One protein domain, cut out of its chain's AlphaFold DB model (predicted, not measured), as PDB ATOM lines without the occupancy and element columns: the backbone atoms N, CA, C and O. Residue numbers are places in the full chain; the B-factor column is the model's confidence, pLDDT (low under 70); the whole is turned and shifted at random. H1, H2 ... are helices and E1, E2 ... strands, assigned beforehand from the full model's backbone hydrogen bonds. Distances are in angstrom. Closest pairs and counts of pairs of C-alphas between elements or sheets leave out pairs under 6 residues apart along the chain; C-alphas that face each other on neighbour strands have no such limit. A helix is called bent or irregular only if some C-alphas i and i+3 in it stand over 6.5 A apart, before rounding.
ATOM      1  N   SER A 455      10.352  39.281   7.451       44.41
ATOM      2  CA  SER A 455      11.768  39.614   7.187       44.41
ATOM      3  C   SER A 455      12.002  40.566   5.998       44.41
ATOM      4  O   SER A 455      12.863  41.453   6.040       44.41
ATOM      5  N   VAL A 456      11.206  40.435   4.932       45.78
ATOM      6  CA  VAL A 456      11.229  41.361   3.788       45.78
ATOM      7  C   VAL A 456      10.549  42.679   4.162       45.78
ATOM      8  O   VAL A 456      11.036  43.752   3.809       45.78
ATOM      9  N   GLN A 457       9.455  42.617   4.925       55.62
ATOM     10  CA  GLN A 457       8.759  43.793   5.443       55.62
ATOM     11  C   GLN A 457       9.639  44.601   6.418       55.62
ATOM     12  O   GLN A 457       9.616  45.823   6.359       55.62
ATOM     13  N   GLU A 458      10.439  43.948   7.260       58.56
ATOM     14  CA  GLU A 458      11.411  44.522   8.200       58.56
ATOM     15  C   GLU A 458      12.548  45.229   7.459       58.56
ATOM     16  O   GLU A 458      12.835  46.395   7.725       58.56
ATOM     17  N   THR A 459      13.141  44.563   6.461       50.06
ATOM     18  CA  THR A 459      14.203  45.145   5.622       50.06
ATOM     19  C   THR A 459      13.694  46.385   4.874       50.06
ATOM     20  O   THR A 459      14.349  47.430   4.860       50.06
ATOM     21  N   LEU A 460      12.479  46.316   4.314       51.44
ATOM     22  CA  LEU A 460      11.822  47.454   3.664       51.44
ATOM     23  C   LEU A 460      11.375  48.536   4.663       51.44
ATOM     24  O   LEU A 460      11.367  49.712   4.304       51.44
ATOM     25  N   GLN A 461      11.039  48.189   5.910       57.91
ATOM     26  CA  GLN A 461      10.762  49.159   6.976       57.91
ATOM     27  C   GLN A 461      12.026  49.906   7.403       57.91
ATOM     28  O   GLN A 461      11.959  51.122   7.556       57.91
ATOM     29  N   ALA A 462      13.171  49.231   7.536       53.00
ATOM     30  CA  ALA A 462      14.452  49.871   7.842       53.00
ATOM     31  C   ALA A 462      14.881  50.831   6.717       53.00
ATOM     32  O   ALA A 462      15.169  52.001   6.976       53.00
ATOM     33  N   ALA A 463      14.818  50.383   5.456       47.66
ATOM     34  CA  ALA A 463      15.087  51.233   4.294       47.66
ATOM     35  C   ALA A 463      14.098  52.413   4.189       47.66
ATOM     36  O   ALA A 463      14.500  53.548   3.944       47.66
ATOM     37  N   SER A 464      12.804  52.183   4.440       51.22
ATOM     38  CA  SER A 464      11.788  53.244   4.453       51.22
ATOM     39  C   SER A 464      11.994  54.231   5.610       51.22
ATOM     40  O   SER A 464      11.849  55.434   5.417       51.22
ATOM     41  N   ALA A 465      12.380  53.770   6.803       54.69
ATOM     42  CA  ALA A 465      12.696  54.637   7.937       54.69
ATOM     43  C   ALA A 465      13.911  55.531   7.646       54.69
ATOM     44  O   ALA A 465      13.871  56.723   7.947       54.69
ATOM     45  N   PHE A 466      14.943  54.983   6.995       48.19
ATOM     46  CA  PHE A 466      16.106  55.737   6.525       48.19
ATOM     47  C   PHE A 466      15.713  56.795   5.477       48.19
ATOM     48  O   PHE A 466      16.029  57.972   5.638       48.19
ATOM     49  N   CYS A 467      14.947  56.420   4.446       45.28
ATOM     50  CA  CYS A 467      14.508  57.347   3.394       45.28
ATOM     51  C   CYS A 467      13.518  58.429   3.874       45.28
ATOM     52  O   CYS A 467      13.456  59.502   3.278       45.28
ATOM     53  N   ASN A 468      12.752  58.180   4.942       47.81
ATOM     54  CA  ASN A 468      11.811  59.152   5.514       47.81
ATOM     55  C   ASN A 468      12.454  60.121   6.535       47.81
ATOM     56  O   ASN A 468      11.762  61.000   7.051       47.81
ATOM     57  N   ALA A 469      13.754  59.998   6.833       44.78
ATOM     58  CA  ALA A 469      14.464  60.801   7.836       44.78
ATOM     59  C   ALA A 469      14.821  62.231   7.355       44.78
ATOM     60  O   ALA A 469      15.987  62.619   7.351       44.78
ATOM     61  N   GLU A 470      13.802  63.014   6.978       39.88
ATOM     62  CA  GLU A 470      13.860  64.347   6.344       39.88
ATOM     63  C   GLU A 470      14.678  64.416   5.037       39.88
ATOM     64  O   GLU A 470      15.883  64.183   5.010       39.88
ATOM     65  N   GLY A 471      14.063  64.876   3.939       40.22
ATOM     66  CA  GLY A 471      14.745  64.990   2.634       40.22
ATOM     67  C   GLY A 471      16.014  65.864   2.639       40.22
ATOM     68  O   GLY A 471      16.932  65.628   1.859       40.22
ATOM     69  N   SER A 472      16.119  66.805   3.583       43.31
ATOM     70  CA  SER A 472      17.314  67.637   3.784       43.31
ATOM     71  C   SER A 472      18.513  66.889   4.399       43.31
ATOM     72  O   SER A 472      19.591  67.468   4.536       43.31
ATOM     73  N   THR A 473      18.352  65.623   4.798       46.53
ATOM     74  CA  THR A 473      19.423  64.767   5.336       46.53
ATOM     75  C   THR A 473      20.221  64.093   4.219       46.53
ATOM     76  O   THR A 473      21.440  63.996   4.327       46.53
ATOM     77  N   LEU A 474      19.571  63.705   3.115       42.12
ATOM     78  CA  LEU A 474      20.230  63.129   1.933       42.12
ATOM     79  C   LEU A 474      21.129  64.156   1.228       42.12
ATOM     80  O   LEU A 474      22.293  63.869   0.952       42.12
ATOM     81  N   GLU A 475      20.638  65.384   1.038       45.56
ATOM     82  CA  GLU A 475      21.453  66.498   0.525       45.56
ATOM     83  C   GLU A 475      22.631  66.822   1.460       45.56
ATOM     84  O   GLU A 475      23.733  67.112   0.993       45.56
ATOM     85  N   ARG A 476      22.438  66.725   2.785       44.97
ATOM     86  CA  ARG A 476      23.513  66.937   3.767       44.97
ATOM     87  C   ARG A 476      24.555  65.818   3.758       44.97
ATOM     88  O   ARG A 476      25.737  66.137   3.772       44.97
ATOM     89  N   LEU A 477      24.155  64.548   3.652       43.28
ATOM     90  CA  LEU A 477      25.082  63.416   3.496       43.28
ATOM     91  C   LEU A 477      25.972  63.584   2.254       43.28
ATOM     92  O   LEU A 477      27.186  63.417   2.351       43.28
ATOM     93  N   HIS A 478      25.390  63.999   1.125       45.41
ATOM     94  CA  HIS A 478      26.135  64.314  -0.100       45.41
ATOM     95  C   HIS A 478      27.051  65.548   0.050       45.41
ATOM     96  O   HIS A 478      28.066  65.654  -0.636       45.41
ATOM     97  N   ALA A 479      26.712  66.500   0.924       45.91
ATOM     98  CA  ALA A 479      27.454  67.751   1.089       45.91
ATOM     99  C   ALA A 479      28.574  67.715   2.148       45.91
ATOM    100  O   ALA A 479      29.480  68.544   2.064       45.91
ATOM    101  N   THR A 480      28.524  66.827   3.153       46.88
ATOM    102  CA  THR A 480      29.458  66.884   4.304       46.88
ATOM    103  C   THR A 480      30.520  65.789   4.358       46.88
ATOM    104  O   THR A 480      31.534  66.009   5.012       46.88
ATOM    105  N   GLY A 481      30.320  64.630   3.719       45.09
ATOM    106  CA  GLY A 481      31.325  63.558   3.572       45.09
ATOM    107  C   GLY A 481      31.744  62.784   4.839       45.09
ATOM    108  O   GLY A 481      31.981  61.583   4.758       45.09
ATOM    109  N   GLU A 482      31.804  63.421   6.015       47.44
ATOM    110  CA  GLU A 482      32.382  62.839   7.236       47.44
ATOM    111  C   GLU A 482      31.460  62.917   8.474       47.44
ATOM    112  O   GLU A 482      30.592  63.780   8.600       47.44
ATOM    113  N   THR A 483      31.706  62.027   9.443       43.50
ATOM    114  CA  THR A 483      31.202  61.992  10.843       43.50
ATOM    115  C   THR A 483      29.695  61.865  11.125       43.50
ATOM    116  O   THR A 483      29.345  61.391  12.203       43.50
ATOM    117  N   VAL A 484      28.782  62.229  10.218       45.28
ATOM    118  CA  VAL A 484      27.329  62.265  10.533       45.28
ATOM    119  C   VAL A 484      26.598  60.936  10.258       45.28
ATOM    120  O   VAL A 484      25.536  60.687  10.827       45.28
ATOM    121  N   ALA A 485      27.153  60.058   9.417       50.94
ATOM    122  CA  ALA A 485      26.469  58.840   8.965       50.94
ATOM    123  C   ALA A 485      26.279  57.780  10.071       50.94
ATOM    124  O   ALA A 485      25.194  57.216  10.202       50.94
ATOM    125  N   GLU A 486      27.312  57.517  10.874       51.25
ATOM    126  CA  GLU A 486      27.353  56.390  11.819       51.25
ATOM    127  C   GLU A 486      26.251  56.450  12.904       51.25
ATOM    128  O   GLU A 486      25.523  55.464  13.044       51.25
ATOM    129  N   PRO A 487      25.984  57.586  13.590       53.62
ATOM    130  CA  PRO A 487      24.904  57.660  14.583       53.62
ATOM    131  C   PRO A 487      23.491  57.630  13.980       53.62
ATOM    132  O   PRO A 487      22.527  57.369  14.701       53.62
ATOM    133  N   LEU A 488      23.341  57.931  12.683       52.19
ATOM    134  CA  LEU A 488      22.059  57.855  11.971       52.19
ATOM    135  C   LEU A 488      21.777  56.436  11.470       52.19
ATOM    136  O   LEU A 488      20.655  55.961  11.629       52.19
ATOM    137  N   LEU A 489      22.791  55.740  10.946       54.34
ATOM    138  CA  LEU A 489      22.725  54.307  10.639       54.34
ATOM    139  C   LEU A 489      22.376  53.500  11.895       54.34
ATOM    140  O   LEU A 489      21.428  52.719  11.859       54.34
ATOM    141  N   LEU A 490      23.055  53.757  13.022       54.06
ATOM    142  CA  LEU A 490      22.775  53.061  14.281       54.06
ATOM    143  C   LEU A 490      21.312  53.250  14.719       54.06
ATOM    144  O   LEU A 490      20.619  52.268  14.967       54.06
ATOM    145  N   LYS A 491      20.799  54.489  14.697       56.91
ATOM    146  CA  LYS A 491      19.399  54.796  15.043       56.91
ATOM    147  C   LYS A 491      18.369  54.231  14.068       56.91
ATOM    148  O   LYS A 491      17.273  53.869  14.491       56.91
ATOM    149  N   ALA A 492      18.688  54.153  12.776       51.25
ATOM    150  CA  ALA A 492      17.818  53.513  11.791       51.25
ATOM    151  C   ALA A 492      17.725  51.996  12.039       51.25
ATOM    152  O   ALA A 492      16.633  51.431  11.969       51.25
ATOM    153  N   CYS A 493      18.841  51.356  12.405       51.50
ATOM    154  CA  CYS A 493      18.869  49.957  12.824       51.50
ATOM    155  C   CYS A 493      18.121  49.736  14.150       51.50
ATOM    156  O   CYS A 493      17.270  48.852  14.205       51.50
ATOM    157  N   GLU A 494      18.354  50.558  15.180       53.47
ATOM    158  CA  GLU A 494      17.623  50.519  16.461       53.47
ATOM    159  C   GLU A 494      16.101  50.604  16.243       53.47
ATOM    160  O   GLU A 494      15.358  49.734  16.697       53.47
ATOM    161  N   ALA A 495      15.635  51.593  15.472       50.72
ATOM    162  CA  ALA A 495      14.212  51.815  15.201       50.72
ATOM    163  C   ALA A 495      13.560  50.754  14.289       50.72
ATOM    164  O   ALA A 495      12.326  50.689  14.223       50.72
ATOM    165  N   GLY A 496      14.362  49.956  13.573       48.19
ATOM    166  CA  GLY A 496      13.923  48.757  12.857       48.19
ATOM    167  C   GLY A 496      13.840  47.538  13.779       48.19
ATOM    168  O   GLY A 496      12.810  46.868  13.826       48.19
ATOM    169  N   LEU A 497      14.886  47.293  14.573       49.03
ATOM    170  CA  LEU A 497      14.970  46.182  15.530       49.03
ATOM    171  C   LEU A 497      13.871  46.253  16.604       49.03
ATOM    172  O   LEU A 497      13.241  45.237  16.894       49.03
ATOM    173  N   GLU A 498      13.576  47.450  17.123       45.09
ATOM    174  CA  GLU A 498      12.503  47.698  18.104       45.09
ATOM    175  C   GLU A 498      11.096  47.342  17.567       45.09
ATOM    176  O   GLU A 498      10.163  47.145  18.345       45.09
ATOM    177  N   LYS A 499      10.931  47.221  16.240       41.56
ATOM    178  CA  LYS A 499       9.649  46.920  15.575       41.56
ATOM    179  C   LYS A 499       9.592  45.546  14.902       41.56
ATOM    180  O   LYS A 499       8.491  45.028  14.733       41.56
ATOM    181  N   GLY A 500      10.735  44.970  14.520       41.59
ATOM    182  CA  GLY A 500      10.819  43.672  13.833       41.59
ATOM    183  C   GLY A 500      10.763  42.452  14.758       41.59
ATOM    184  O   GLY A 500      10.227  41.415  14.385       41.59
ATOM    185  N   GLY A 501      11.266  42.560  15.992       40.59
ATOM    186  CA  GLY A 501      11.104  41.518  17.019       40.59
ATOM    187  C   GLY A 501      12.028  40.292  16.925       40.59
ATOM    188  O   GLY A 501      12.075  39.523  17.885       40.59
ATOM    189  N   VAL A 502      12.809  40.121  15.850       38.84
ATOM    190  CA  VAL A 502      13.908  39.138  15.765       38.84
ATOM    191  C   VAL A 502      15.147  39.804  15.145       38.84
ATOM    192  O   VAL A 502      15.027  40.441  14.101       38.84
ATOM    193  N   PRO A 503      16.349  39.692  15.745       47.03
ATOM    194  CA  PRO A 503      17.549  40.301  15.184       47.03
ATOM    195  C   PRO A 503      18.210  39.406  14.126       47.03
ATOM    196  O   PRO A 503      18.748  38.344  14.449       47.03
ATOM    197  N   LEU A 504      18.312  39.892  12.886       61.59
ATOM    198  CA  LEU A 504      19.478  39.548  12.067       61.59
ATOM    199  C   LEU A 504      20.692  40.213  12.721       61.59
ATOM    200  O   LEU A 504      20.801  41.439  12.739       61.59
ATOM    201  N   ALA A 505      21.577  39.413  13.314       63.62
ATOM    202  CA  ALA A 505      22.758  39.934  13.988       63.62
ATOM    203  C   ALA A 505      23.675  40.668  12.985       63.62
ATOM    204  O   ALA A 505      23.933  40.120  11.906       63.62
ATOM    205  N   PRO A 506      24.199  41.861  13.323       77.19
ATOM    206  CA  PRO A 506      25.254  42.498  12.546       77.19
ATOM    207  C   PRO A 506      26.503  41.612  12.512       77.19
ATOM    208  O   PRO A 506      27.017  41.222  13.561       77.19
ATOM    209  N   THR A 507      26.989  41.295  11.314       81.06
ATOM    210  CA  THR A 507      28.200  40.483  11.103       81.06
ATOM    211  C   THR A 507      29.414  41.318  10.710       81.06
ATOM    212  O   THR A 507      30.540  40.855  10.871       81.06
ATOM    213  N   GLY A 508      29.206  42.546  10.227       84.25
ATOM    214  CA  GLY A 508      30.274  43.427   9.762       84.25
ATOM    215  C   GLY A 508      29.793  44.847   9.467       84.25
ATOM    216  O   GLY A 508      28.595  45.132   9.473       84.25
ATOM    217  N   PHE A 509      30.743  45.741   9.191       89.00
ATOM    218  CA  PHE A 509      30.492  47.116   8.759       89.00
ATOM    219  C   PHE A 509      31.132  47.351   7.391       89.00
ATOM    220  O   PHE A 509      32.329  47.120   7.211       89.00
ATOM    221  N   ILE A 510      30.355  47.880   6.448       88.19
ATOM    222  CA  ILE A 510      30.859  48.364   5.161       88.19
ATOM    223  C   ILE A 510      31.420  49.766   5.414       88.19
ATOM    224  O   ILE A 510      30.688  50.665   5.825       88.19
ATOM    225  N   ASN A 511      32.726  49.950   5.214       89.69
ATOM    226  CA  ASN A 511      33.438  51.185   5.561       89.69
ATOM    227  C   ASN A 511      34.327  51.688   4.408       89.69
ATOM    228  O   ASN A 511      35.472  52.092   4.609       89.69
ATOM    229  N   GLU A 512      33.801  51.657   3.185       88.19
ATOM    230  CA  GLU A 512      34.471  52.185   1.992       88.19
ATOM    231  C   GLU A 512      34.576  53.724   2.075       88.19
ATOM    232  O   GLU A 512      33.789  54.355   2.788       88.19
ATOM    233  N   PRO A 513      35.519  54.389   1.377       85.69
ATOM    234  CA  PRO A 513      35.657  55.849   1.440       85.69
ATOM    235  C   PRO A 513      34.380  56.605   1.043       85.69
ATOM    236  O   PRO A 513      34.062  57.626   1.646       85.69
ATOM    237  N   THR A 514      33.636  56.075   0.073       88.56
ATOM    238  CA  THR A 514      32.432  56.682  -0.514       88.56
ATOM    239  C   THR A 514      31.118  56.028  -0.075       88.56
ATOM    240  O   THR A 514      30.055  56.575  -0.368       88.56
ATOM    241  N   CYS A 515      31.162  54.886   0.621       92.06
ATOM    242  CA  CYS A 515      29.989  54.078   0.960       92.06
ATOM    243  C   CYS A 515      30.085  53.509   2.386       92.06
ATOM    244  O   CYS A 515      31.077  52.867   2.742       92.06
ATOM    245  N   LYS A 516      29.060  53.746   3.216       92.06
ATOM    246  CA  LYS A 516      28.987  53.279   4.614       92.06
ATOM    247  C   LYS A 516      27.772  52.379   4.809       92.06
ATOM    248  O   LYS A 516      26.699  52.686   4.302       92.06
ATOM    249  N   GLY A 517      27.902  51.291   5.560       93.44
ATOM    250  CA  GLY A 517      26.811  50.333   5.726       93.44
ATOM    251  C   GLY A 517      27.069  49.232   6.743       93.44
ATOM    252  O   GLY A 517      28.051  49.252   7.483       93.44
ATOM    253  N   LEU A 518      26.169  48.255   6.748       91.44
ATOM    254  CA  LEU A 518      26.119  47.146   7.689       91.44
ATOM    255  C   LEU A 518      25.936  45.824   6.935       91.44
ATOM    256  O   LEU A 518      25.109  45.725   6.025       91.44
ATOM    257  N   GLU A 519      26.679  44.804   7.347       89.62
ATOM    258  CA  GLU A 519      26.459  43.417   6.939       89.62
ATOM    259  C   GLU A 519      25.662  42.682   8.017       89.62
ATOM    260  O   GLU A 519      25.873  42.885   9.215       89.62
ATOM    261  N   LEU A 520      24.741  41.829   7.581       89.50
ATOM    262  CA  LEU A 520      23.802  41.099   8.422       89.50
ATOM    263  C   LEU A 520      23.939  39.590   8.195       89.50
ATOM    264  O   LEU A 520      24.206  39.117   7.084       89.50
ATOM    265  N   ALA A 521      23.665  38.824   9.251       76.44
ATOM    266  CA  ALA A 521      23.593  37.370   9.191       76.44
ATOM    267  C   ALA A 521      22.711  36.877   8.022       76.44
ATOM    268  O   ALA A 521      21.670  37.456   7.713       76.44
ATOM    269  N   GLY A 522      23.142  35.797   7.364       79.62
ATOM    270  CA  GLY A 522      22.479  35.245   6.174       79.62
ATOM    271  C   GLY A 522      22.944  35.829   4.832       79.62
ATOM    272  O   GLY A 522      22.466  35.376   3.795       79.62
ATOM    273  N   GLY A 523      23.888  36.781   4.822       81.25
ATOM    274  CA  GLY A 523      24.435  37.374   3.590       81.25
ATOM    275  C   GLY A 523      23.631  38.565   3.058       81.25
ATOM    276  O   GLY A 523      23.759  38.930   1.887       81.25
ATOM    277  N   SER A 524      22.797  39.156   3.914       90.62
ATOM    278  CA  SER A 524      22.095  40.411   3.649       90.62
ATOM    279  C   SER A 524      22.983  41.605   4.017       90.62
ATOM    280  O   SER A 524      23.822  41.514   4.912       90.62
ATOM    281  N   SER A 525      22.802  42.745   3.360       92.94
ATOM    282  CA  SER A 525      23.507  43.985   3.700       92.94
ATOM    283  C   SER A 525      22.713  45.220   3.292       92.94
ATOM    284  O   SER A 525      21.864  45.168   2.399       92.94
ATOM    285  N   ILE A 526      22.992  46.343   3.952       94.19
ATOM    286  CA  ILE A 526      22.454  47.659   3.596       94.19
ATOM    287  C   ILE A 526      23.556  48.710   3.722       94.19
ATOM    288  O   ILE A 526      24.265  48.762   4.726       94.19
ATOM    289  N   SER A 527      23.713  49.547   2.704       94.88
ATOM    290  CA  SER A 527      24.691  50.630   2.668       94.88
ATOM    291  C   SER A 527      24.099  51.897   2.063       94.88
ATOM    292  O   SER A 527      23.080  51.858   1.379       94.88
ATOM    293  N   ALA A 528      24.738  53.030   2.334       94.69
ATOM    294  CA  ALA A 528      24.401  54.320   1.765       94.69
ATOM    295  C   ALA A 528      25.673  55.068   1.339       94.69
ATOM    296  O   ALA A 528      26.678  55.082   2.058       94.69
ATOM    297  N   GLY A 529      25.610  55.716   0.177       94.44
ATOM    298  CA  GLY A 529      26.718  56.471  -0.407       94.44
ATOM    299  C   GLY A 529      26.847  56.236  -1.908       94.44
ATOM    300  O   GLY A 529      25.858  55.923  -2.573       94.44
ATOM    301  N   VAL A 530      28.064  56.378  -2.431       94.56
ATOM    302  CA  VAL A 530      28.413  56.084  -3.828       94.56
ATOM    303  C   VAL A 530      29.232  54.801  -3.877       94.56
ATOM    304  O   VAL A 530      30.293  54.718  -3.256       94.56
ATOM    305  N   ARG A 531      28.756  53.810  -4.630       92.69
ATOM    306  CA  ARG A 531      29.449  52.542  -4.865       92.69
ATOM    307  C   ARG A 531      29.745  52.377  -6.348       92.69
ATOM    308  O   ARG A 531      28.826  52.396  -7.161       92.69
ATOM    309  N   GLU A 532      31.008  52.164  -6.694       92.81
ATOM    310  CA  GLU A 532      31.419  51.851  -8.064       92.81
ATOM    311  C   GLU A 532      31.613  50.340  -8.241       92.81
ATOM    312  O   GLU A 532      32.077  49.637  -7.340       92.81
ATOM    313  N   LYS A 533      31.231  49.832  -9.412       90.31
ATOM    314  CA  LYS A 533      31.404  48.446  -9.852       90.31
ATOM    315  C   LYS A 533      31.998  48.468 -11.256       90.31
ATOM    316  O   LYS A 533      31.494  49.181 -12.117       90.31
ATOM    317  N   THR A 534      33.027  47.667 -11.503       89.50
ATOM    318  CA  THR A 534      33.629  47.491 -12.833       89.50
ATOM    319  C   THR A 534      33.681  46.011 -13.175       89.50
ATOM    320  O   THR A 534      34.115  45.210 -12.346       89.50
ATOM    321  N   GLY A 535      33.269  45.648 -14.386       89.56
ATOM    322  CA  GLY A 535      33.318  44.285 -14.901       89.56
ATOM    323  C   GLY A 535      33.801  44.255 -16.346       89.56
ATOM    324  O   GLY A 535      33.490  45.149 -17.133       89.56
ATOM    325  N   GLU A 536      34.548  43.213 -16.701       90.81
ATOM    326  CA  GLU A 536      35.030  42.993 -18.064       90.81
ATOM    327  C   GLU A 536      34.568  41.632 -18.580       90.81
ATOM    328  O   GLU A 536      34.635  40.623 -17.877       90.81
ATOM    329  N   ALA A 537      34.097  41.604 -19.824       88.06
ATOM    330  CA  ALA A 537      33.654  40.396 -20.504       88.06
ATOM    331  C   ALA A 537      34.120  40.399 -21.963       88.06
ATOM    332  O   ALA A 537      34.224  41.449 -22.596       88.06
ATOM    333  N   VAL A 538      34.348  39.215 -22.532       89.81
ATOM    334  CA  VAL A 538      34.611  39.050 -23.969       89.81
ATOM    335  C   VAL A 538      33.440  38.297 -24.586       89.81
ATOM    336  O   VAL A 538      33.125  37.174 -24.189       89.81
ATOM    337  N   LEU A 539      32.766  38.924 -25.550       87.31
ATOM    338  CA  LEU A 539      31.670  38.300 -26.286       87.31
ATOM    339  C   LEU A 539      32.197  37.193 -27.211       87.31
ATOM    340  O   LEU A 539      33.352  37.197 -27.633       87.31
ATOM    341  N   LYS A 540      31.311  36.264 -27.597       86.44
ATOM    342  CA  LYS A 540      31.642  35.116 -28.468       86.44
ATOM    343  C   LYS A 540      32.206  35.492 -29.850       86.44
ATOM    344  O   LYS A 540      32.670  34.611 -30.563       86.44
ATOM    345  N   ASP A 541      32.150  36.765 -30.237       86.88
ATOM    346  CA  ASP A 541      32.684  37.301 -31.493       86.88
ATOM    347  C   ASP A 541      34.013  38.072 -31.328       86.88
ATOM    348  O   ASP A 541      34.433  38.772 -32.253       86.88
ATOM    349  N   GLY A 542      34.649  37.970 -30.154       87.00
ATOM    350  CA  GLY A 542      35.913  38.630 -29.815       87.00
ATOM    351  C   GLY A 542      35.784  40.089 -29.364       87.00
ATOM    352  O   GLY A 542      36.800  40.721 -29.084       87.00
ATOM    353  N   THR A 543      34.571  40.644 -29.282       91.12
ATOM    354  CA  THR A 543      34.360  42.013 -28.785       91.12
ATOM    355  C   THR A 543      34.582  42.067 -27.275       91.12
ATOM    356  O   THR A 543      33.875  41.390 -26.525       91.12
ATOM    357  N   ALA A 544      35.526  42.892 -26.820       90.75
ATOM    358  CA  ALA A 544      35.699  43.192 -25.403       90.75
ATOM    359  C   ALA A 544      34.614  44.177 -24.942       90.75
ATOM    360  O   ALA A 544      34.252  45.102 -25.673       90.75
ATOM    361  N   VAL A 545      34.089  43.977 -23.739       93.19
ATOM    362  CA  VAL A 545      33.045  44.800 -23.128       93.19
ATOM    363  C   VAL A 545      33.496  45.169 -21.726       93.19
ATOM    364  O   VAL A 545      33.594  44.301 -20.863       93.19
ATOM    365  N   HIS A 546      33.763  46.454 -21.515       93.31
ATOM    366  CA  HIS A 546      34.048  47.021 -20.203       93.31
ATOM    367  C   HIS A 546      32.783  47.719 -19.692       93.31
ATOM    368  O   HIS A 546      32.299  48.661 -20.324       93.31
ATOM    369  N   GLN A 547      32.235  47.245 -18.577       94.50
ATOM    370  CA  GLN A 547      31.036  47.777 -17.934       94.50
ATOM    371  C   GLN A 547      31.422  48.448 -16.612       94.50
ATOM    372  O   GLN A 547      31.956  47.800 -15.716       94.50
ATOM    373  N   GLN A 548      31.119  49.737 -16.479       94.75
ATOM    374  CA  GLN A 548      31.242  50.506 -15.243       94.75
ATOM    375  C   GLN A 548      29.835  50.865 -14.747       94.75
ATOM    376  O   GLN A 548      29.012  51.336 -15.528       94.75
ATOM    377  N   GLN A 549      29.537  50.639 -13.470       95.31
ATOM    378  CA  GLN A 549      28.253  50.964 -12.849       95.31
ATOM    379  C   GLN A 549      28.475  51.726 -11.539       95.31
ATOM    380  O   GLN A 549      29.103  51.208 -10.618       95.31
ATOM    381  N   THR A 550      27.923  52.934 -11.449       95.62
ATOM    382  CA  THR A 550      28.020  53.823 -10.285       95.62
ATOM    383  C   THR A 550      26.648  53.951  -9.626       95.62
ATOM    384  O   THR A 550      25.705  54.483 -10.208       95.62
ATOM    385  N   GLU A 551      26.533  53.436  -8.404       95.81
ATOM    386  CA  GLU A 551      25.318  53.401  -7.588       95.81
ATOM    387  C   GLU A 551      25.387  54.466  -6.494       95.81
ATOM    388  O   GLU A 551      26.010  54.251  -5.453       95.81
ATOM    389  N   THR A 552      24.721  55.597  -6.705       94.94
ATOM    390  CA  THR A 552      24.577  56.679  -5.724       94.94
ATOM    391  C   THR A 552      23.213  56.565  -5.051       94.94
ATOM    392  O   THR A 552      22.190  56.794  -5.694       94.94
ATOM    393  N   GLY A 553      23.163  56.210  -3.769       93.94
ATOM    394  CA  GLY A 553      21.891  56.008  -3.071       93.94
ATOM    395  C   GLY A 553      22.000  55.093  -1.859       93.94
ATOM    396  O   GLY A 553      23.015  55.101  -1.162       93.94
ATOM    397  N   VAL A 554      20.934  54.328  -1.612       94.88
ATOM    398  CA  VAL A 554      20.884  53.248  -0.617       94.88
ATOM    399  C   VAL A 554      20.955  51.910  -1.346       94.88
ATOM    400  O   VAL A 554      19.980  51.496  -1.978       94.88
ATOM    401  N   GLN A 555      22.093  51.227  -1.259       95.81
ATOM    402  CA  GLN A 555      22.269  49.892  -1.825       95.81
ATOM    403  C   GLN A 555      21.860  48.830  -0.798       95.81
ATOM    404  O   GLN A 555      22.131  48.959   0.395       95.81
ATOM    405  N   PHE A 556      21.216  47.758  -1.251       93.94
ATOM    406  CA  PHE A 556      20.788  46.650  -0.401       93.94
ATOM    407  C   PHE A 556      21.014  45.297  -1.078       93.94
ATOM    408  O   PHE A 556      20.911  45.158  -2.302       93.94
ATOM    409  N   ARG A 557      21.280  44.276  -0.262       92.56
ATOM    410  CA  ARG A 557      21.252  42.859  -0.638       92.56
ATOM    411  C   ARG A 557      20.430  42.091   0.389       92.56
ATOM    412  O   ARG A 557      20.584  42.302   1.587       92.56
ATOM    413  N   VAL A 558      19.590  41.176  -0.078       89.75
ATOM    414  CA  VAL A 558      18.916  40.169   0.746       89.75
ATOM    415  C   VAL A 558      19.499  38.812   0.371       89.75
ATOM    416  O   VAL A 558      19.427  38.404  -0.791       89.75
ATOM    417  N   GLY A 559      20.115  38.145   1.345       85.62
ATOM    418  CA  GLY A 559      20.713  36.825   1.176       85.62
ATOM    419  C   GLY A 559      19.656  35.739   0.971       85.62
ATOM    420  O   GLY A 559      18.556  35.800   1.524       85.62
ATOM    421  N   GLY A 560      19.977  34.729   0.161       69.69
ATOM    422  CA  GLY A 560      18.962  33.815  -0.367       69.69
ATOM    423  C   GLY A 560      18.266  32.914   0.651       69.69
ATOM    424  O   GLY A 560      17.125  32.509   0.419       69.69
ATOM    425  N   GLY A 561      18.879  32.690   1.821       64.81
ATOM    426  CA  GLY A 561      18.219  32.031   2.953       64.81
ATOM    427  C   GLY A 561      16.916  32.731   3.348       64.81
ATOM    428  O   GLY A 561      15.921  32.071   3.619       64.81
ATOM    429  N   THR A 562      16.885  34.065   3.278       56.53
ATOM    430  CA  THR A 562      15.687  34.876   3.527       56.53
ATOM    431  C   THR A 562      14.729  34.897   2.329       56.53
ATOM    432  O   THR A 562      13.526  35.056   2.511       56.53
ATOM    433  N   VAL A 563      15.233  34.728   1.100       49.66
ATOM    434  CA  VAL A 563      14.421  34.757  -0.132       49.66
ATOM    435  C   VAL A 563      13.618  33.465  -0.314       49.66
ATOM    436  O   VAL A 563      12.469  33.518  -0.749       49.66
ATOM    437  N   LEU A 564      14.174  32.297   0.021       48.12
ATOM    438  CA  LEU A 564      13.508  31.017  -0.253       48.12
ATOM    439  C   LEU A 564      12.371  30.674   0.734       48.12
ATOM    440  O   LEU A 564      11.401  30.036   0.318       48.12
ATOM    441  N   ASP A 565      12.391  31.213   1.959       45.84
ATOM    442  CA  ASP A 565      11.233  31.190   2.876       45.84
ATOM    443  C   ASP A 565      10.000  31.902   2.281       45.84
ATOM    444  O   ASP A 565       8.866  31.463   2.481       45.84
ATOM    445  N   VAL A 566      10.195  32.953   1.469       42.06
ATOM    446  CA  VAL A 566       9.101  33.654   0.761       42.06
ATOM    447  C   VAL A 566       8.394  32.720  -0.231       42.06
ATOM    448  O   VAL A 566       7.175  32.785  -0.399       42.06
ATOM    449  N   CYS A 567       9.142  31.822  -0.875       40.44
ATOM    450  CA  CYS A 567       8.618  30.878  -1.865       40.44
ATOM    451  C   CYS A 567       7.927  29.656  -1.230       40.44
ATOM    452  O   CYS A 567       7.030  29.071  -1.845       40.44
ATOM    453  N   ALA A 568       8.298  29.286   0.001       44.19
ATOM    454  CA  ALA A 568       7.769  28.120   0.715       44.19
ATOM    455  C   ALA A 568       6.276  28.234   1.105       44.19
ATOM    456  O   ALA A 568       5.650  27.236   1.461       44.19
ATOM    457  N   GLY A 569       5.669  29.422   0.969       40.22
ATOM    458  CA  GLY A 569       4.237  29.672   1.204       40.22
ATOM    459  C   GLY A 569       3.265  28.923   0.272       40.22
ATOM    460  O   GLY A 569       2.051  29.040   0.432       40.22
ATOM    461  N   THR A 570       3.764  28.136  -0.686       37.06
ATOM    462  CA  THR A 570       2.974  27.151  -1.444       37.06
ATOM    463  C   THR A 570       3.598  25.762  -1.302       37.06
ATOM    464  O   THR A 570       4.818  25.638  -1.294       37.06
ATOM    465  N   HIS A 571       2.778  24.709  -1.173       30.89
ATOM    466  CA  HIS A 571       3.214  23.350  -0.795       30.89
ATOM    467  C   HIS A 571       4.085  22.626  -1.854       30.89
ATOM    468  O   HIS A 571       3.654  21.651  -2.473       30.89
ATOM    469  N   VAL A 572       5.331  23.066  -2.028       30.52
ATOM    470  CA  VAL A 572       6.374  22.406  -2.822       30.52
ATOM    471  C   VAL A 572       7.687  22.452  -2.026       30.52
ATOM    472  O   VAL A 572       8.281  23.522  -1.918       30.52
ATOM    473  N   PRO A 573       8.165  21.329  -1.457       34.66
ATOM    474  CA  PRO A 573       9.430  21.315  -0.732       34.66
ATOM    475  C   PRO A 573      10.608  21.412  -1.712       34.66
ATOM    476  O   PRO A 573      10.868  20.479  -2.478       34.66
ATOM    477  N   VAL A 574      11.316  22.539  -1.671       36.50
ATOM    478  CA  VAL A 574      12.621  22.748  -2.320       36.50
ATOM    479  C   VAL A 574      13.719  22.461  -1.289       36.50
ATOM    480  O   VAL A 574      13.526  22.709  -0.101       36.50
ATOM    481  N   ALA A 575      14.850  21.896  -1.718       39.94
ATOM    482  CA  ALA A 575      15.961  21.584  -0.818       39.94
ATOM    483  C   ALA A 575      16.660  22.858  -0.307       39.94
ATOM    484  O   ALA A 575      16.849  23.815  -1.061       39.94
ATOM    485  N   SER A 576      17.100  22.835   0.952       43.78
ATOM    486  CA  SER A 576      17.847  23.923   1.606       43.78
ATOM    487  C   SER A 576      19.179  24.254   0.922       43.78
ATOM    488  O   SER A 576      19.682  25.363   1.058       43.78
ATOM    489  N   GLU A 577      19.728  23.329   0.137       43.56
ATOM    490  CA  GLU A 577      20.969  23.487  -0.634       43.56
ATOM    491  C   GLU A 577      20.876  24.577  -1.720       43.56
ATOM    492  O   GLU A 577      21.886  25.176  -2.076       43.56
ATOM    493  N   LEU A 578      19.667  24.897  -2.205       43.72
ATOM    494  CA  LEU A 578      19.437  26.017  -3.132       43.72
ATOM    495  C   LEU A 578      19.277  27.374  -2.422       43.72
ATOM    496  O   LEU A 578      19.247  28.407  -3.091       43.72
ATOM    497  N   ALA A 579      19.173  27.398  -1.088       45.56
ATOM    498  CA  ALA A 579      18.868  28.615  -0.335       45.56
ATOM    499  C   ALA A 579      19.985  29.662  -0.418       45.56
ATOM    500  O   ALA A 579      19.706  30.838  -0.607       45.56
ATOM    501  N   SER A 580      21.255  29.266  -0.351       49.22
ATOM    502  CA  SER A 580      22.386  30.203  -0.449       49.22
ATOM    503  C   SER A 580      22.557  30.836  -1.837       49.22
ATOM    504  O   SER A 580      23.248  31.846  -1.956       49.22
ATOM    505  N   ALA A 581      21.942  30.271  -2.882       53.34
ATOM    506  CA  ALA A 581      22.242  30.619  -4.268       53.34
ATOM    507  C   ALA A 581      21.486  31.845  -4.813       53.34
ATOM    508  O   ALA A 581      21.985  32.463  -5.748       53.34
ATOM    509  N   ILE A 582      20.301  32.184  -4.282       66.06
ATOM    510  CA  ILE A 582      19.349  33.120  -4.918       66.06
ATOM    511  C   ILE A 582      19.207  34.419  -4.108       66.06
ATOM    512  O   ILE A 582      18.435  34.470  -3.156       66.06
ATOM    513  N   GLY A 583      19.919  35.481  -4.480       81.44
ATOM    514  CA  GLY A 583      19.831  36.791  -3.826       81.44
ATOM    515  C   GLY A 583      18.792  37.732  -4.447       81.44
ATOM    516  O   GLY A 583      18.402  37.598  -5.605       81.44
ATOM    517  N   LEU A 584      18.391  38.758  -3.695       86.94
ATOM    518  CA  LEU A 584      17.803  39.983  -4.253       86.94
ATOM    519  C   LEU A 584      18.772  41.137  -3.980       86.94
ATOM    520  O   LEU A 584      19.272  41.247  -2.862       86.94
ATOM    521  N   SER A 585      19.042  42.007  -4.953       92.12
ATOM    522  CA  SER A 585      19.873  43.195  -4.710       92.12
ATOM    523  C   SER A 585      19.452  44.402  -5.539       92.12
ATOM    524  O   SER A 585      18.852  44.247  -6.603       92.12
ATOM    525  N   GLY A 586      19.767  45.603  -5.058       94.19
ATOM    526  CA  GLY A 586      19.507  46.839  -5.789       94.19
ATOM    527  C   GLY A 586      20.024  48.095  -5.094       94.19
ATOM    528  O   GLY A 586      20.548  48.045  -3.985       94.19
ATOM    529  N   ASN A 587      19.853  49.226  -5.769       95.31
ATOM    530  CA  ASN A 587      20.106  50.583  -5.311       95.31
ATOM    531  C   ASN A 587      18.799  51.385  -5.374       95.31
ATOM    532  O   ASN A 587      18.093  51.348  -6.383       95.31
ATOM    533  N   VAL A 588      18.491  52.129  -4.312       93.81
ATOM    534  CA  VAL A 588      17.425  53.136  -4.272       93.81
ATOM    535  C   VAL A 588      18.087  54.510  -4.355       93.81
ATOM    536  O   VAL A 588      18.687  54.973  -3.384       93.81
ATOM    537  N   GLY A 589      18.005  55.155  -5.518       93.88
ATOM    538  CA  GLY A 589      18.689  56.413  -5.797       93.88
ATOM    539  C   GLY A 589      18.936  56.615  -7.290       93.88
ATOM    540  O   GLY A 589      18.014  56.545  -8.098       93.88
ATOM    541  N   ARG A 590      20.189  56.881  -7.652       95.06
ATOM    542  CA  ARG A 590      20.662  57.069  -9.023       95.06
ATOM    543  C   ARG A 590      21.688  55.995  -9.357       95.06
ATOM    544  O   ARG A 590      22.702  55.882  -8.670       95.06
ATOM    545  N   THR A 591      21.441  55.234 -10.414       95.88
ATOM    546  CA  THR A 591      22.390  54.248 -10.943       95.88
ATOM    547  C   THR A 591      22.785  54.646 -12.356       95.88
ATOM    548  O   THR A 591      21.940  54.701 -13.245       95.88
ATOM    549  N   GLU A 592      24.066  54.919 -12.571       96.06
ATOM    550  CA  GLU A 592      24.636  55.164 -13.897       96.06
ATOM    551  C   GLU A 592      25.373  53.906 -14.362       96.06
ATOM    552  O   GLU A 592      26.232  53.400 -13.648       96.06
ATOM    553  N   ARG A 593      25.039  53.385 -15.546       96.19
ATOM    554  CA  ARG A 593      25.738  52.278 -16.216       96.19
ATOM    555  C   ARG A 593      26.422  52.801 -17.475       96.19
ATOM    556  O   ARG A 593      25.769  53.421 -18.309       96.19
ATOM    557  N   GLN A 594      27.704  52.513 -17.653       95.88
ATOM    558  CA  GLN A 594      28.459  52.775 -18.872       95.88
ATOM    559  C   GLN A 594      29.041  51.470 -19.419       95.88
ATOM    560  O   GLN A 594      29.908  50.858 -18.806       95.88
ATOM    561  N   GLU A 595      28.590  51.065 -20.601       95.44
ATOM    562  CA  GLU A 595      29.048  49.866 -21.308       95.44
ATOM    563  C   GLU A 595      29.861  50.281 -22.526       95.44
ATOM    564  O   GLU A 595      29.329  50.910 -23.439       95.44
ATOM    565  N   THR A 596      31.147  49.942 -22.551       95.19
ATOM    566  CA  THR A 596      32.063  50.256 -23.652       95.19
ATOM    567  C   THR A 596      32.418  48.978 -24.396       95.19
ATOM    568  O   THR A 596      33.170  48.146 -23.894       95.19
ATOM    569  N   HIS A 597      31.884  48.830 -25.607       94.06
ATOM    570  CA  HIS A 597      32.221  47.733 -26.508       94.06
ATOM    571  C   HIS A 597      33.415  48.145 -27.370       94.06
ATOM    572  O   HIS A 597      33.322  49.114 -28.124       94.06
ATOM    573  N   ALA A 598      34.520  47.410 -27.277       92.50
ATOM    574  CA  ALA A 598      35.719  47.597 -28.082       92.50
ATOM    575  C   ALA A 598      35.937  46.368 -28.972       92.50
ATOM    576  O   ALA A 598      36.196  45.263 -28.488       92.50
ATOM    577  N   LYS A 599      35.843  46.557 -30.292       90.00
ATOM    578  CA  LYS A 599      36.096  45.504 -31.275       90.00
ATOM    579  C   LYS A 599      37.387  45.791 -32.030       90.00
ATOM    580  O   LYS A 599      37.457  46.705 -32.850       90.00
ATOM    581  N   SER A 600      38.411  44.994 -31.740       80.69
ATOM    582  CA  SER A 600      39.673  45.018 -32.475       80.69
ATOM    583  C   SER A 600      39.590  44.086 -33.682       80.69
ATOM    584  O   SER A 600      39.253  42.911 -33.547       80.69
ATOM    585  N   SER A 601      39.902  44.603 -34.866       81.19
ATOM    586  CA  SER A 601      40.155  43.814 -36.070       81.19
ATOM    587  C   SER A 601      41.518  44.200 -36.644       81.19
ATOM    588  O   SER A 601      41.981  45.321 -36.440       81.19
ATOM    589  N   MET A 602      42.151  43.309 -37.415       69.94
ATOM    590  CA  MET A 602      43.489  43.544 -37.990       69.94
ATOM    591  C   MET A 602      43.597  44.783 -38.905       69.94
ATOM    592  O   MET A 602      44.705  45.160 -39.273       69.94
ATOM    593  N   LEU A 603      42.476  45.404 -39.292       72.94
ATOM    594  CA  LEU A 603      42.431  46.573 -40.179       72.94
ATOM    595  C   LEU A 603      41.756  47.806 -39.550       72.94
ATOM    596  O   LEU A 603      41.857  48.897 -40.108       72.94
ATOM    597  N   SER A 604      41.074  47.658 -38.410       72.56
ATOM    598  CA  SER A 604      40.468  48.769 -37.667       72.56
ATOM    599  C   SER A 604      40.062  48.364 -36.249       72.56
ATOM    600  O   SER A 604      39.548  47.265 -36.019       72.56
ATOM    601  N   SER A 605      40.231  49.287 -35.304       78.25
ATOM    602  CA  SER A 605      39.559  49.264 -34.007       78.25
ATOM    603  C   SER A 605      38.304  50.134 -34.068       78.25
ATOM    604  O   SER A 605      38.351  51.273 -34.536       78.25
ATOM    605  N   SER A 606      37.177  49.617 -33.585       87.56
ATOM    606  CA  SER A 606      35.981  50.420 -33.325       87.56
ATOM    607  C   SER A 606      35.567  50.308 -31.863       87.56
ATOM    608  O   SER A 606      35.500  49.214 -31.298       87.56
ATOM    609  N   SER A 607      35.279  51.454 -31.252       90.62
ATOM    610  CA  SER A 607      34.664  51.560 -29.934       90.62
ATOM    611  C   SER A 607      33.254  52.136 -30.061       90.62
ATOM    612  O   SER A 607      32.972  53.005 -30.888       90.62
ATOM    613  N   SER A 608      32.343  51.647 -29.230       93.12
ATOM    614  CA  SER A 608      31.035  52.265 -29.025       93.12
ATOM    615  C   SER A 608      30.651  52.126 -27.566       93.12
ATOM    616  O   SER A 608      30.567  51.000 -27.065       93.12
ATOM    617  N   SER A 609      30.407  53.250 -26.900       92.94
ATOM    618  CA  SER A 609      29.929  53.268 -25.525       92.94
ATOM    619  C   SER A 609      28.436  53.591 -25.460       92.94
ATOM    620  O   SER A 609      27.882  54.342 -26.266       92.94
ATOM    621  N   THR A 610      27.750  52.989 -24.498       94.56
ATOM    622  CA  THR A 610      26.379  53.346 -24.131       94.56
ATOM    623  C   THR A 610      26.397  53.778 -22.676       94.56
ATOM    624  O   THR A 610      27.035  53.125 -21.855       94.56
ATOM    625  N   HIS A 611      25.756  54.902 -22.368       95.38
ATOM    626  CA  HIS A 611      25.608  55.405 -21.007       95.38
ATOM    627  C   HIS A 611      24.116  55.439 -20.672       95.38
ATOM    628  O   HIS A 611      23.324  55.997 -21.431       95.38
ATOM    629  N   GLU A 612      23.726  54.831 -19.562       95.19
ATOM    630  CA  GLU A 612      22.348  54.724 -19.102       95.19
ATOM    631  C   GLU A 612      22.239  55.207 -17.658       95.19
ATOM    632  O   GLU A 612      22.823  54.623 -16.750       95.19
ATOM    633  N   THR A 613      21.480  56.278 -17.449       94.88
ATOM    634  CA  THR A 613      21.157  56.802 -16.121       94.88
ATOM    635  C   THR A 613      19.781  56.298 -15.707       94.88
ATOM    636  O   THR A 613      18.825  56.501 -16.450       94.88
ATOM    637  N   ILE A 614      19.656  55.700 -14.524       95.00
ATOM    638  CA  ILE A 614      18.382  55.280 -13.931       95.00
ATOM    639  C   ILE A 614      18.197  56.026 -12.610       95.00
ATOM    640  O   ILE A 614      18.847  55.706 -11.616       95.00
ATOM    641  N   ASP A 615      17.298  57.011 -12.596       90.00
ATOM    642  CA  ASP A 615      16.862  57.689 -11.369       90.00
ATOM    643  C   ASP A 615      15.602  56.968 -10.828       90.00
ATOM    644  O   ASP A 615      14.525  57.045 -11.431       90.00
ATOM    645  N   GLY A 616      15.726  56.215  -9.727       89.44
ATOM    646  CA  GLY A 616      14.651  55.407  -9.129       89.44
ATOM    647  C   GLY A 616      15.165  54.217  -8.307       89.44
ATOM    648  O   GLY A 616      16.092  54.355  -7.512       89.44
ATOM    649  N   VAL A 617      14.558  53.039  -8.477       89.38
ATOM    650  CA  VAL A 617      15.114  51.771  -7.969       89.38
ATOM    651  C   VAL A 617      15.736  51.008  -9.133       89.38
ATOM    652  O   VAL A 617      15.055  50.761 -10.125       89.38
ATOM    653  N   ALA A 618      17.003  50.621  -9.019       91.00
ATOM    654  CA  ALA A 618      17.692  49.791 -10.007       91.00
ATOM    655  C   ALA A 618      18.260  48.538  -9.328       91.00
ATOM    656  O   ALA A 618      18.925  48.651  -8.301       91.00
ATOM    657  N   GLY A 619      17.987  47.349  -9.853       91.38
ATOM    658  CA  GLY A 619      18.313  46.084  -9.198       91.38
ATOM    659  C   GLY A 619      17.536  44.897  -9.754       91.38
ATOM    660  O   GLY A 619      16.697  45.042 -10.640       91.38
ATOM    661  N   GLY A 620      17.791  43.709  -9.211       89.81
ATOM    662  CA  GLY A 620      17.256  42.470  -9.756       89.81
ATOM    663  C   GLY A 620      17.387  41.252  -8.848       89.81
ATOM    664  O   GLY A 620      17.943  41.305  -7.745       89.81
ATOM    665  N   LEU A 621      16.846  40.138  -9.342       81.44
ATOM    666  CA  LEU A 621      17.075  38.808  -8.789       81.44
ATOM    667  C   LEU A 621      18.446  38.303  -9.255       81.44
ATOM    668  O   LEU A 621      18.709  38.216 -10.454       81.44
ATOM    669  N   ASP A 622      19.287  37.959  -8.292       72.12
ATOM    670  CA  ASP A 622      20.650  37.458  -8.441       72.12
ATOM    671  C   ASP A 622      20.651  35.935  -8.219       72.12
ATOM    672  O   ASP A 622      20.019  35.447  -7.281       72.12
ATOM    673  N   VAL A 623      21.359  35.173  -9.053       66.38
ATOM    674  CA  VAL A 623      21.749  33.795  -8.729       66.38
ATOM    675  C   VAL A 623      23.264  33.657  -8.856       66.38
ATOM    676  O   VAL A 623      23.815  33.792  -9.945       66.38
ATOM    677  N   LEU A 624      23.934  33.353  -7.739       55.84
ATOM    678  CA  LEU A 624      25.388  33.140  -7.636       55.84
ATOM    679  C   LEU A 624      26.271  34.302  -8.153       55.84
ATOM    680  O   LEU A 624      27.404  34.083  -8.575       55.84
ATOM    681  N   GLY A 625      25.784  35.544  -8.091       50.12
ATOM    682  CA  GLY A 625      26.453  36.744  -8.606       50.12
ATOM    683  C   GLY A 625      26.018  37.150 -10.019       50.12
ATOM    684  O   GLY A 625      26.566  38.109 -10.561       50.12
ATOM    685  N   VAL A 626      25.057  36.444 -10.624       54.34
ATOM    686  CA  VAL A 626      24.548  36.696 -11.981       54.34
ATOM    687  C   VAL A 626      23.125  37.250 -11.914       54.34
ATOM    688  O   VAL A 626      22.223  36.603 -11.383       54.34
ATOM    689  N   GLU A 627      22.893  38.431 -12.493       63.88
ATOM    690  CA  GLU A 627      21.555  39.030 -12.593       63.88
ATOM    691  C   GLU A 627      20.662  38.195 -13.533       63.88
ATOM    692  O   GLU A 627      20.822  38.193 -14.752       63.88
ATOM    693  N   MET A 628      19.714  37.458 -12.950       68.69
ATOM    694  CA  MET A 628      18.791  36.551 -13.643       68.69
ATOM    695  C   MET A 628      17.461  37.216 -14.013       68.69
ATOM    696  O   MET A 628      16.765  36.748 -14.918       68.69
ATOM    697  N   LEU A 629      17.079  38.290 -13.312       75.94
ATOM    698  CA  LEU A 629      15.905  39.097 -13.639       75.94
ATOM    699  C   LEU A 629      16.109  40.548 -13.205       75.94
ATOM    700  O   LEU A 629      16.064  40.846 -12.013       75.94
ATOM    701  N   ASN A 630      16.251  41.437 -14.183       80.94
ATOM    702  CA  ASN A 630      16.224  42.878 -13.969       80.94
ATOM    703  C   ASN A 630      14.825  43.350 -13.524       80.94
ATOM    704  O   ASN A 630      13.809  42.933 -14.091       80.94
ATOM    705  N   CYS A 631      14.787  44.231 -12.525       81.75
ATOM    706  CA  CYS A 631      13.584  44.798 -11.912       81.75
ATOM    707  C   CYS A 631      13.652  46.339 -11.833       81.75
ATOM    708  O   CYS A 631      13.034  46.940 -10.947       81.75
ATOM    709  N   ASP A 632      14.399  46.980 -12.742       87.81
ATOM    710  CA  ASP A 632      14.624  48.427 -12.731       87.81
ATOM    711  C   ASP A 632      13.290  49.195 -12.836       87.81
ATOM    712  O   ASP A 632      12.524  49.081 -13.796       87.81
ATOM    713  N   THR A 633      13.000  49.987 -11.806       76.62
ATOM    714  CA  THR A 633      11.782  50.784 -11.625       76.62
ATOM    715  C   THR A 633      12.170  52.233 -11.328       76.62
ATOM    716  O   THR A 633      12.106  52.731 -10.205       76.62
ATOM    717  N   GLY A 634      12.602  52.917 -12.388       80.12
ATOM    718  CA  GLY A 634      13.021  54.317 -12.383       80.12
ATOM    719  C   GLY A 634      12.912  54.951 -13.769       80.12
ATOM    720  O   GLY A 634      12.522  54.299 -14.741       80.12
ATOM    721  N   VAL A 635      13.265  56.230 -13.875       82.56
ATOM    722  CA  VAL A 635      13.366  56.919 -15.167       82.56
ATOM    723  C   VAL A 635      14.721  56.580 -15.786       82.56
ATOM    724  O   VAL A 635      15.730  57.174 -15.415       82.56
ATOM    725  N   SER A 636      14.741  55.629 -16.726       86.50
ATOM    726  CA  SER A 636      15.927  55.360 -17.553       86.50
ATOM    727  C   SER A 636      16.098  56.431 -18.640       86.50
ATOM    728  O   SER A 636      15.156  56.771 -19.363       86.50
ATOM    729  N   GLN A 637      17.323  56.939 -18.774       89.75
ATOM    730  CA  GLN A 637      17.794  57.763 -19.883       89.75
ATOM    731  C   GLN A 637      19.029  57.101 -20.502       89.75
ATOM    732  O   GLN A 637      20.119  57.169 -19.934       89.75
ATOM    733  N   LYS A 638      18.877  56.482 -21.681       90.69
ATOM    734  CA  LYS A 638      19.982  55.831 -22.404       90.69
ATOM    735  C   LYS A 638      20.505  56.703 -23.549       90.69
ATOM    736  O   LYS A 638      19.760  57.072 -24.458       90.69
ATOM    737  N   ARG A 639      21.803  57.012 -23.515       88.81
ATOM    738  CA  ARG A 639      22.555  57.799 -24.500       88.81
ATOM    739  C   ARG A 639      23.581  56.907 -25.200       88.81
ATOM    740  O   ARG A 639      24.406  56.267 -24.553       88.81
ATOM    741  N   LEU A 640      23.560  56.899 -26.530       86.62
ATOM    742  CA  LEU A 640      24.624  56.295 -27.336       86.62
ATOM    743  C   LEU A 640      25.769  57.301 -27.510       86.62
ATOM    744  O   LEU A 640      25.543  58.447 -27.899       86.62
ATOM    745  N   LEU A 641      26.994  56.859 -27.233       80.94
ATOM    746  CA  LEU A 641      28.230  57.617 -27.390       80.94
ATOM    747  C   LEU A 641      29.090  56.904 -28.440       80.94
ATOM    748  O   LEU A 641      29.625  55.816 -28.222       80.94
ATOM    749  N   LYS A 642      29.162  57.494 -29.635       73.88
ATOM    750  CA  LYS A 642      29.814  56.882 -30.795       73.88
ATOM    751  C   LYS A 642      31.073  57.658 -31.169       73.88
ATOM    752  O   LYS A 642      30.991  58.693 -31.828       73.88
ATOM    753  N   GLU A 643      32.227  57.147 -30.758       56.22
ATOM    754  CA  GLU A 643      33.529  57.685 -31.153       56.22
ATOM    755  C   GLU A 643      33.977  57.066 -32.483       56.22
ATOM    756  O   GLU A 643      34.639  56.034 -32.534       56.22
ATOM    757  N   GLU A 644      33.606  57.705 -33.593       48.44
ATOM    758  CA  GLU A 644      34.193  57.385 -34.895       48.44
ATOM    759  C   GLU A 644      35.511  58.149 -35.070       48.44
ATOM    760  O   GLU A 644      35.519  59.371 -35.228       48.44
TER     761      GLU A 644
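What this domain is: This is residues 455 to 644 of the 1106 residues of the protein "Hypothetical protein" of Symbiodinium natans (UniProt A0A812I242). One antiparallel sheet of long strands is folded like an L: E3, E4, E5 and E6 each bend sharply, giving a long arm that E8 joins at one edge and a shorter arm that holds E1, E2 and E7. H1 packs on the shorter arm, over E4, on the side turned away from the long arm, with H3 packed on H1 and H2 near the bend, while H4 and H5 sit at the end of the shorter arm, where residues 567 to 573 stick out. The printed part has 190 residues, with five named helices and eight named strands in the order H1 H2 H3 E1 E2 E3 E4 H4 H5 E5 E6 E7 E8; the class is mixed, helices and strands. The whole is only just compact, close to loose, with a radius of gyration of the C-alphas of 19.3 A and spans of 65 by 49 by 28 A.

Where its parts are: The longest strands are E5, residues 582 to 601, 39.0 A, and E6, residues 604 to 623, 37.6 A. E3, residues 524 to 538, is 30.4 A long, and E4, residues 544 to 558, is 31.2 A. E3 bends by 113 degrees at residue 528, E4 by 105 degrees at 553, E5 by 109 degrees at 589 and E6 by 112 degrees at 616. The other strands are E1, residues 506 to 511, E2, residues 515 to 520, E7, residues 626 to 630, and E8, residues 633 to 641, 23.8 A long and ending with C-alpha 641 at (28.230, 57.617, -27.390). H1, residues 455 to 467, is 18.3 A long and begins with C-alpha 455 at (11.768, 39.614, 7.187). H2 is residues 471 to 480, H3 residues 485 to 500, 22.3 A, H4 residues 560 to 567 and H5 residues 576 to 581. H5 is only just irregular, with C-alphas 577 and 580 6.9 A apart.

How they stand to each other: The sheet is branched and twisted. E1 E2 E3 E4 and E5 E6 E7 are meanders, each strand the antiparallel neighbour of the one before; E4 and E5 are antiparallel neighbours too. Within hydrogen-bond range are N 510 and O 517 of the hairpin E1 and E2, 2.9 A, N 518 and O 526 of E2 and E3, 2.8 A, N 533 and O 549 of E3 and E4, 2.8 A, N 552 and O 590 of E4 and E5, 2.8 A, and N 593 and O 612 of E5 and E6, 2.8 A. E6 has E5 on one side; on the other side it has E8 beside residues 609 to 617, with N 613 and O 637 3.0 A apart, and E7 beside residues 620 to 623, with N 621 and O 629 2.9 A apart. H1 is on the sheet at a height of 10.2 A, over E4, and runs across the strands at 81 degrees to E4 on the local plane. H1 and H3 touch, closest at the C-alphas of Ala 462 and Gly 496, 5.2 A, at a steep tilt of 39 degrees, opposite ways. H2 and H3 only graze the sheet, with residues 474 to 478 and 485 to 493. H4 is over E5 at a height of 8.8 A and stands up from the sheet at 58 degrees. H4 and H5 touch, closest at the C-alphas of Gly 561 and Ala 579, 4.8 A. H5 is only just not on the sheet, with 4 pairs of C-alphas within 10 A. Every O i to N i+4 pair is within hydrogen-bond range in H1, against 5 of 6 in H2, 11 of 12 in H3, 1 of 4 in H4 and 0 of 2 in H5; of the O i to N i+3 pairs, 3 of 5 in H4 and 2 of 3 in H5 are.

The domain as a whole: The two C-alphas farthest apart are those of Glu 498 and Leu 603, 65.5 A. The printed part has no cut. No link is long; the link from H4 to H5 is short and the others are tight. The mean pLDDT of the printed part is 71.6, and 83 residues are under 70: residues 455 to 505, 560 to 582, 602, 623 to 628 and 643 to 644.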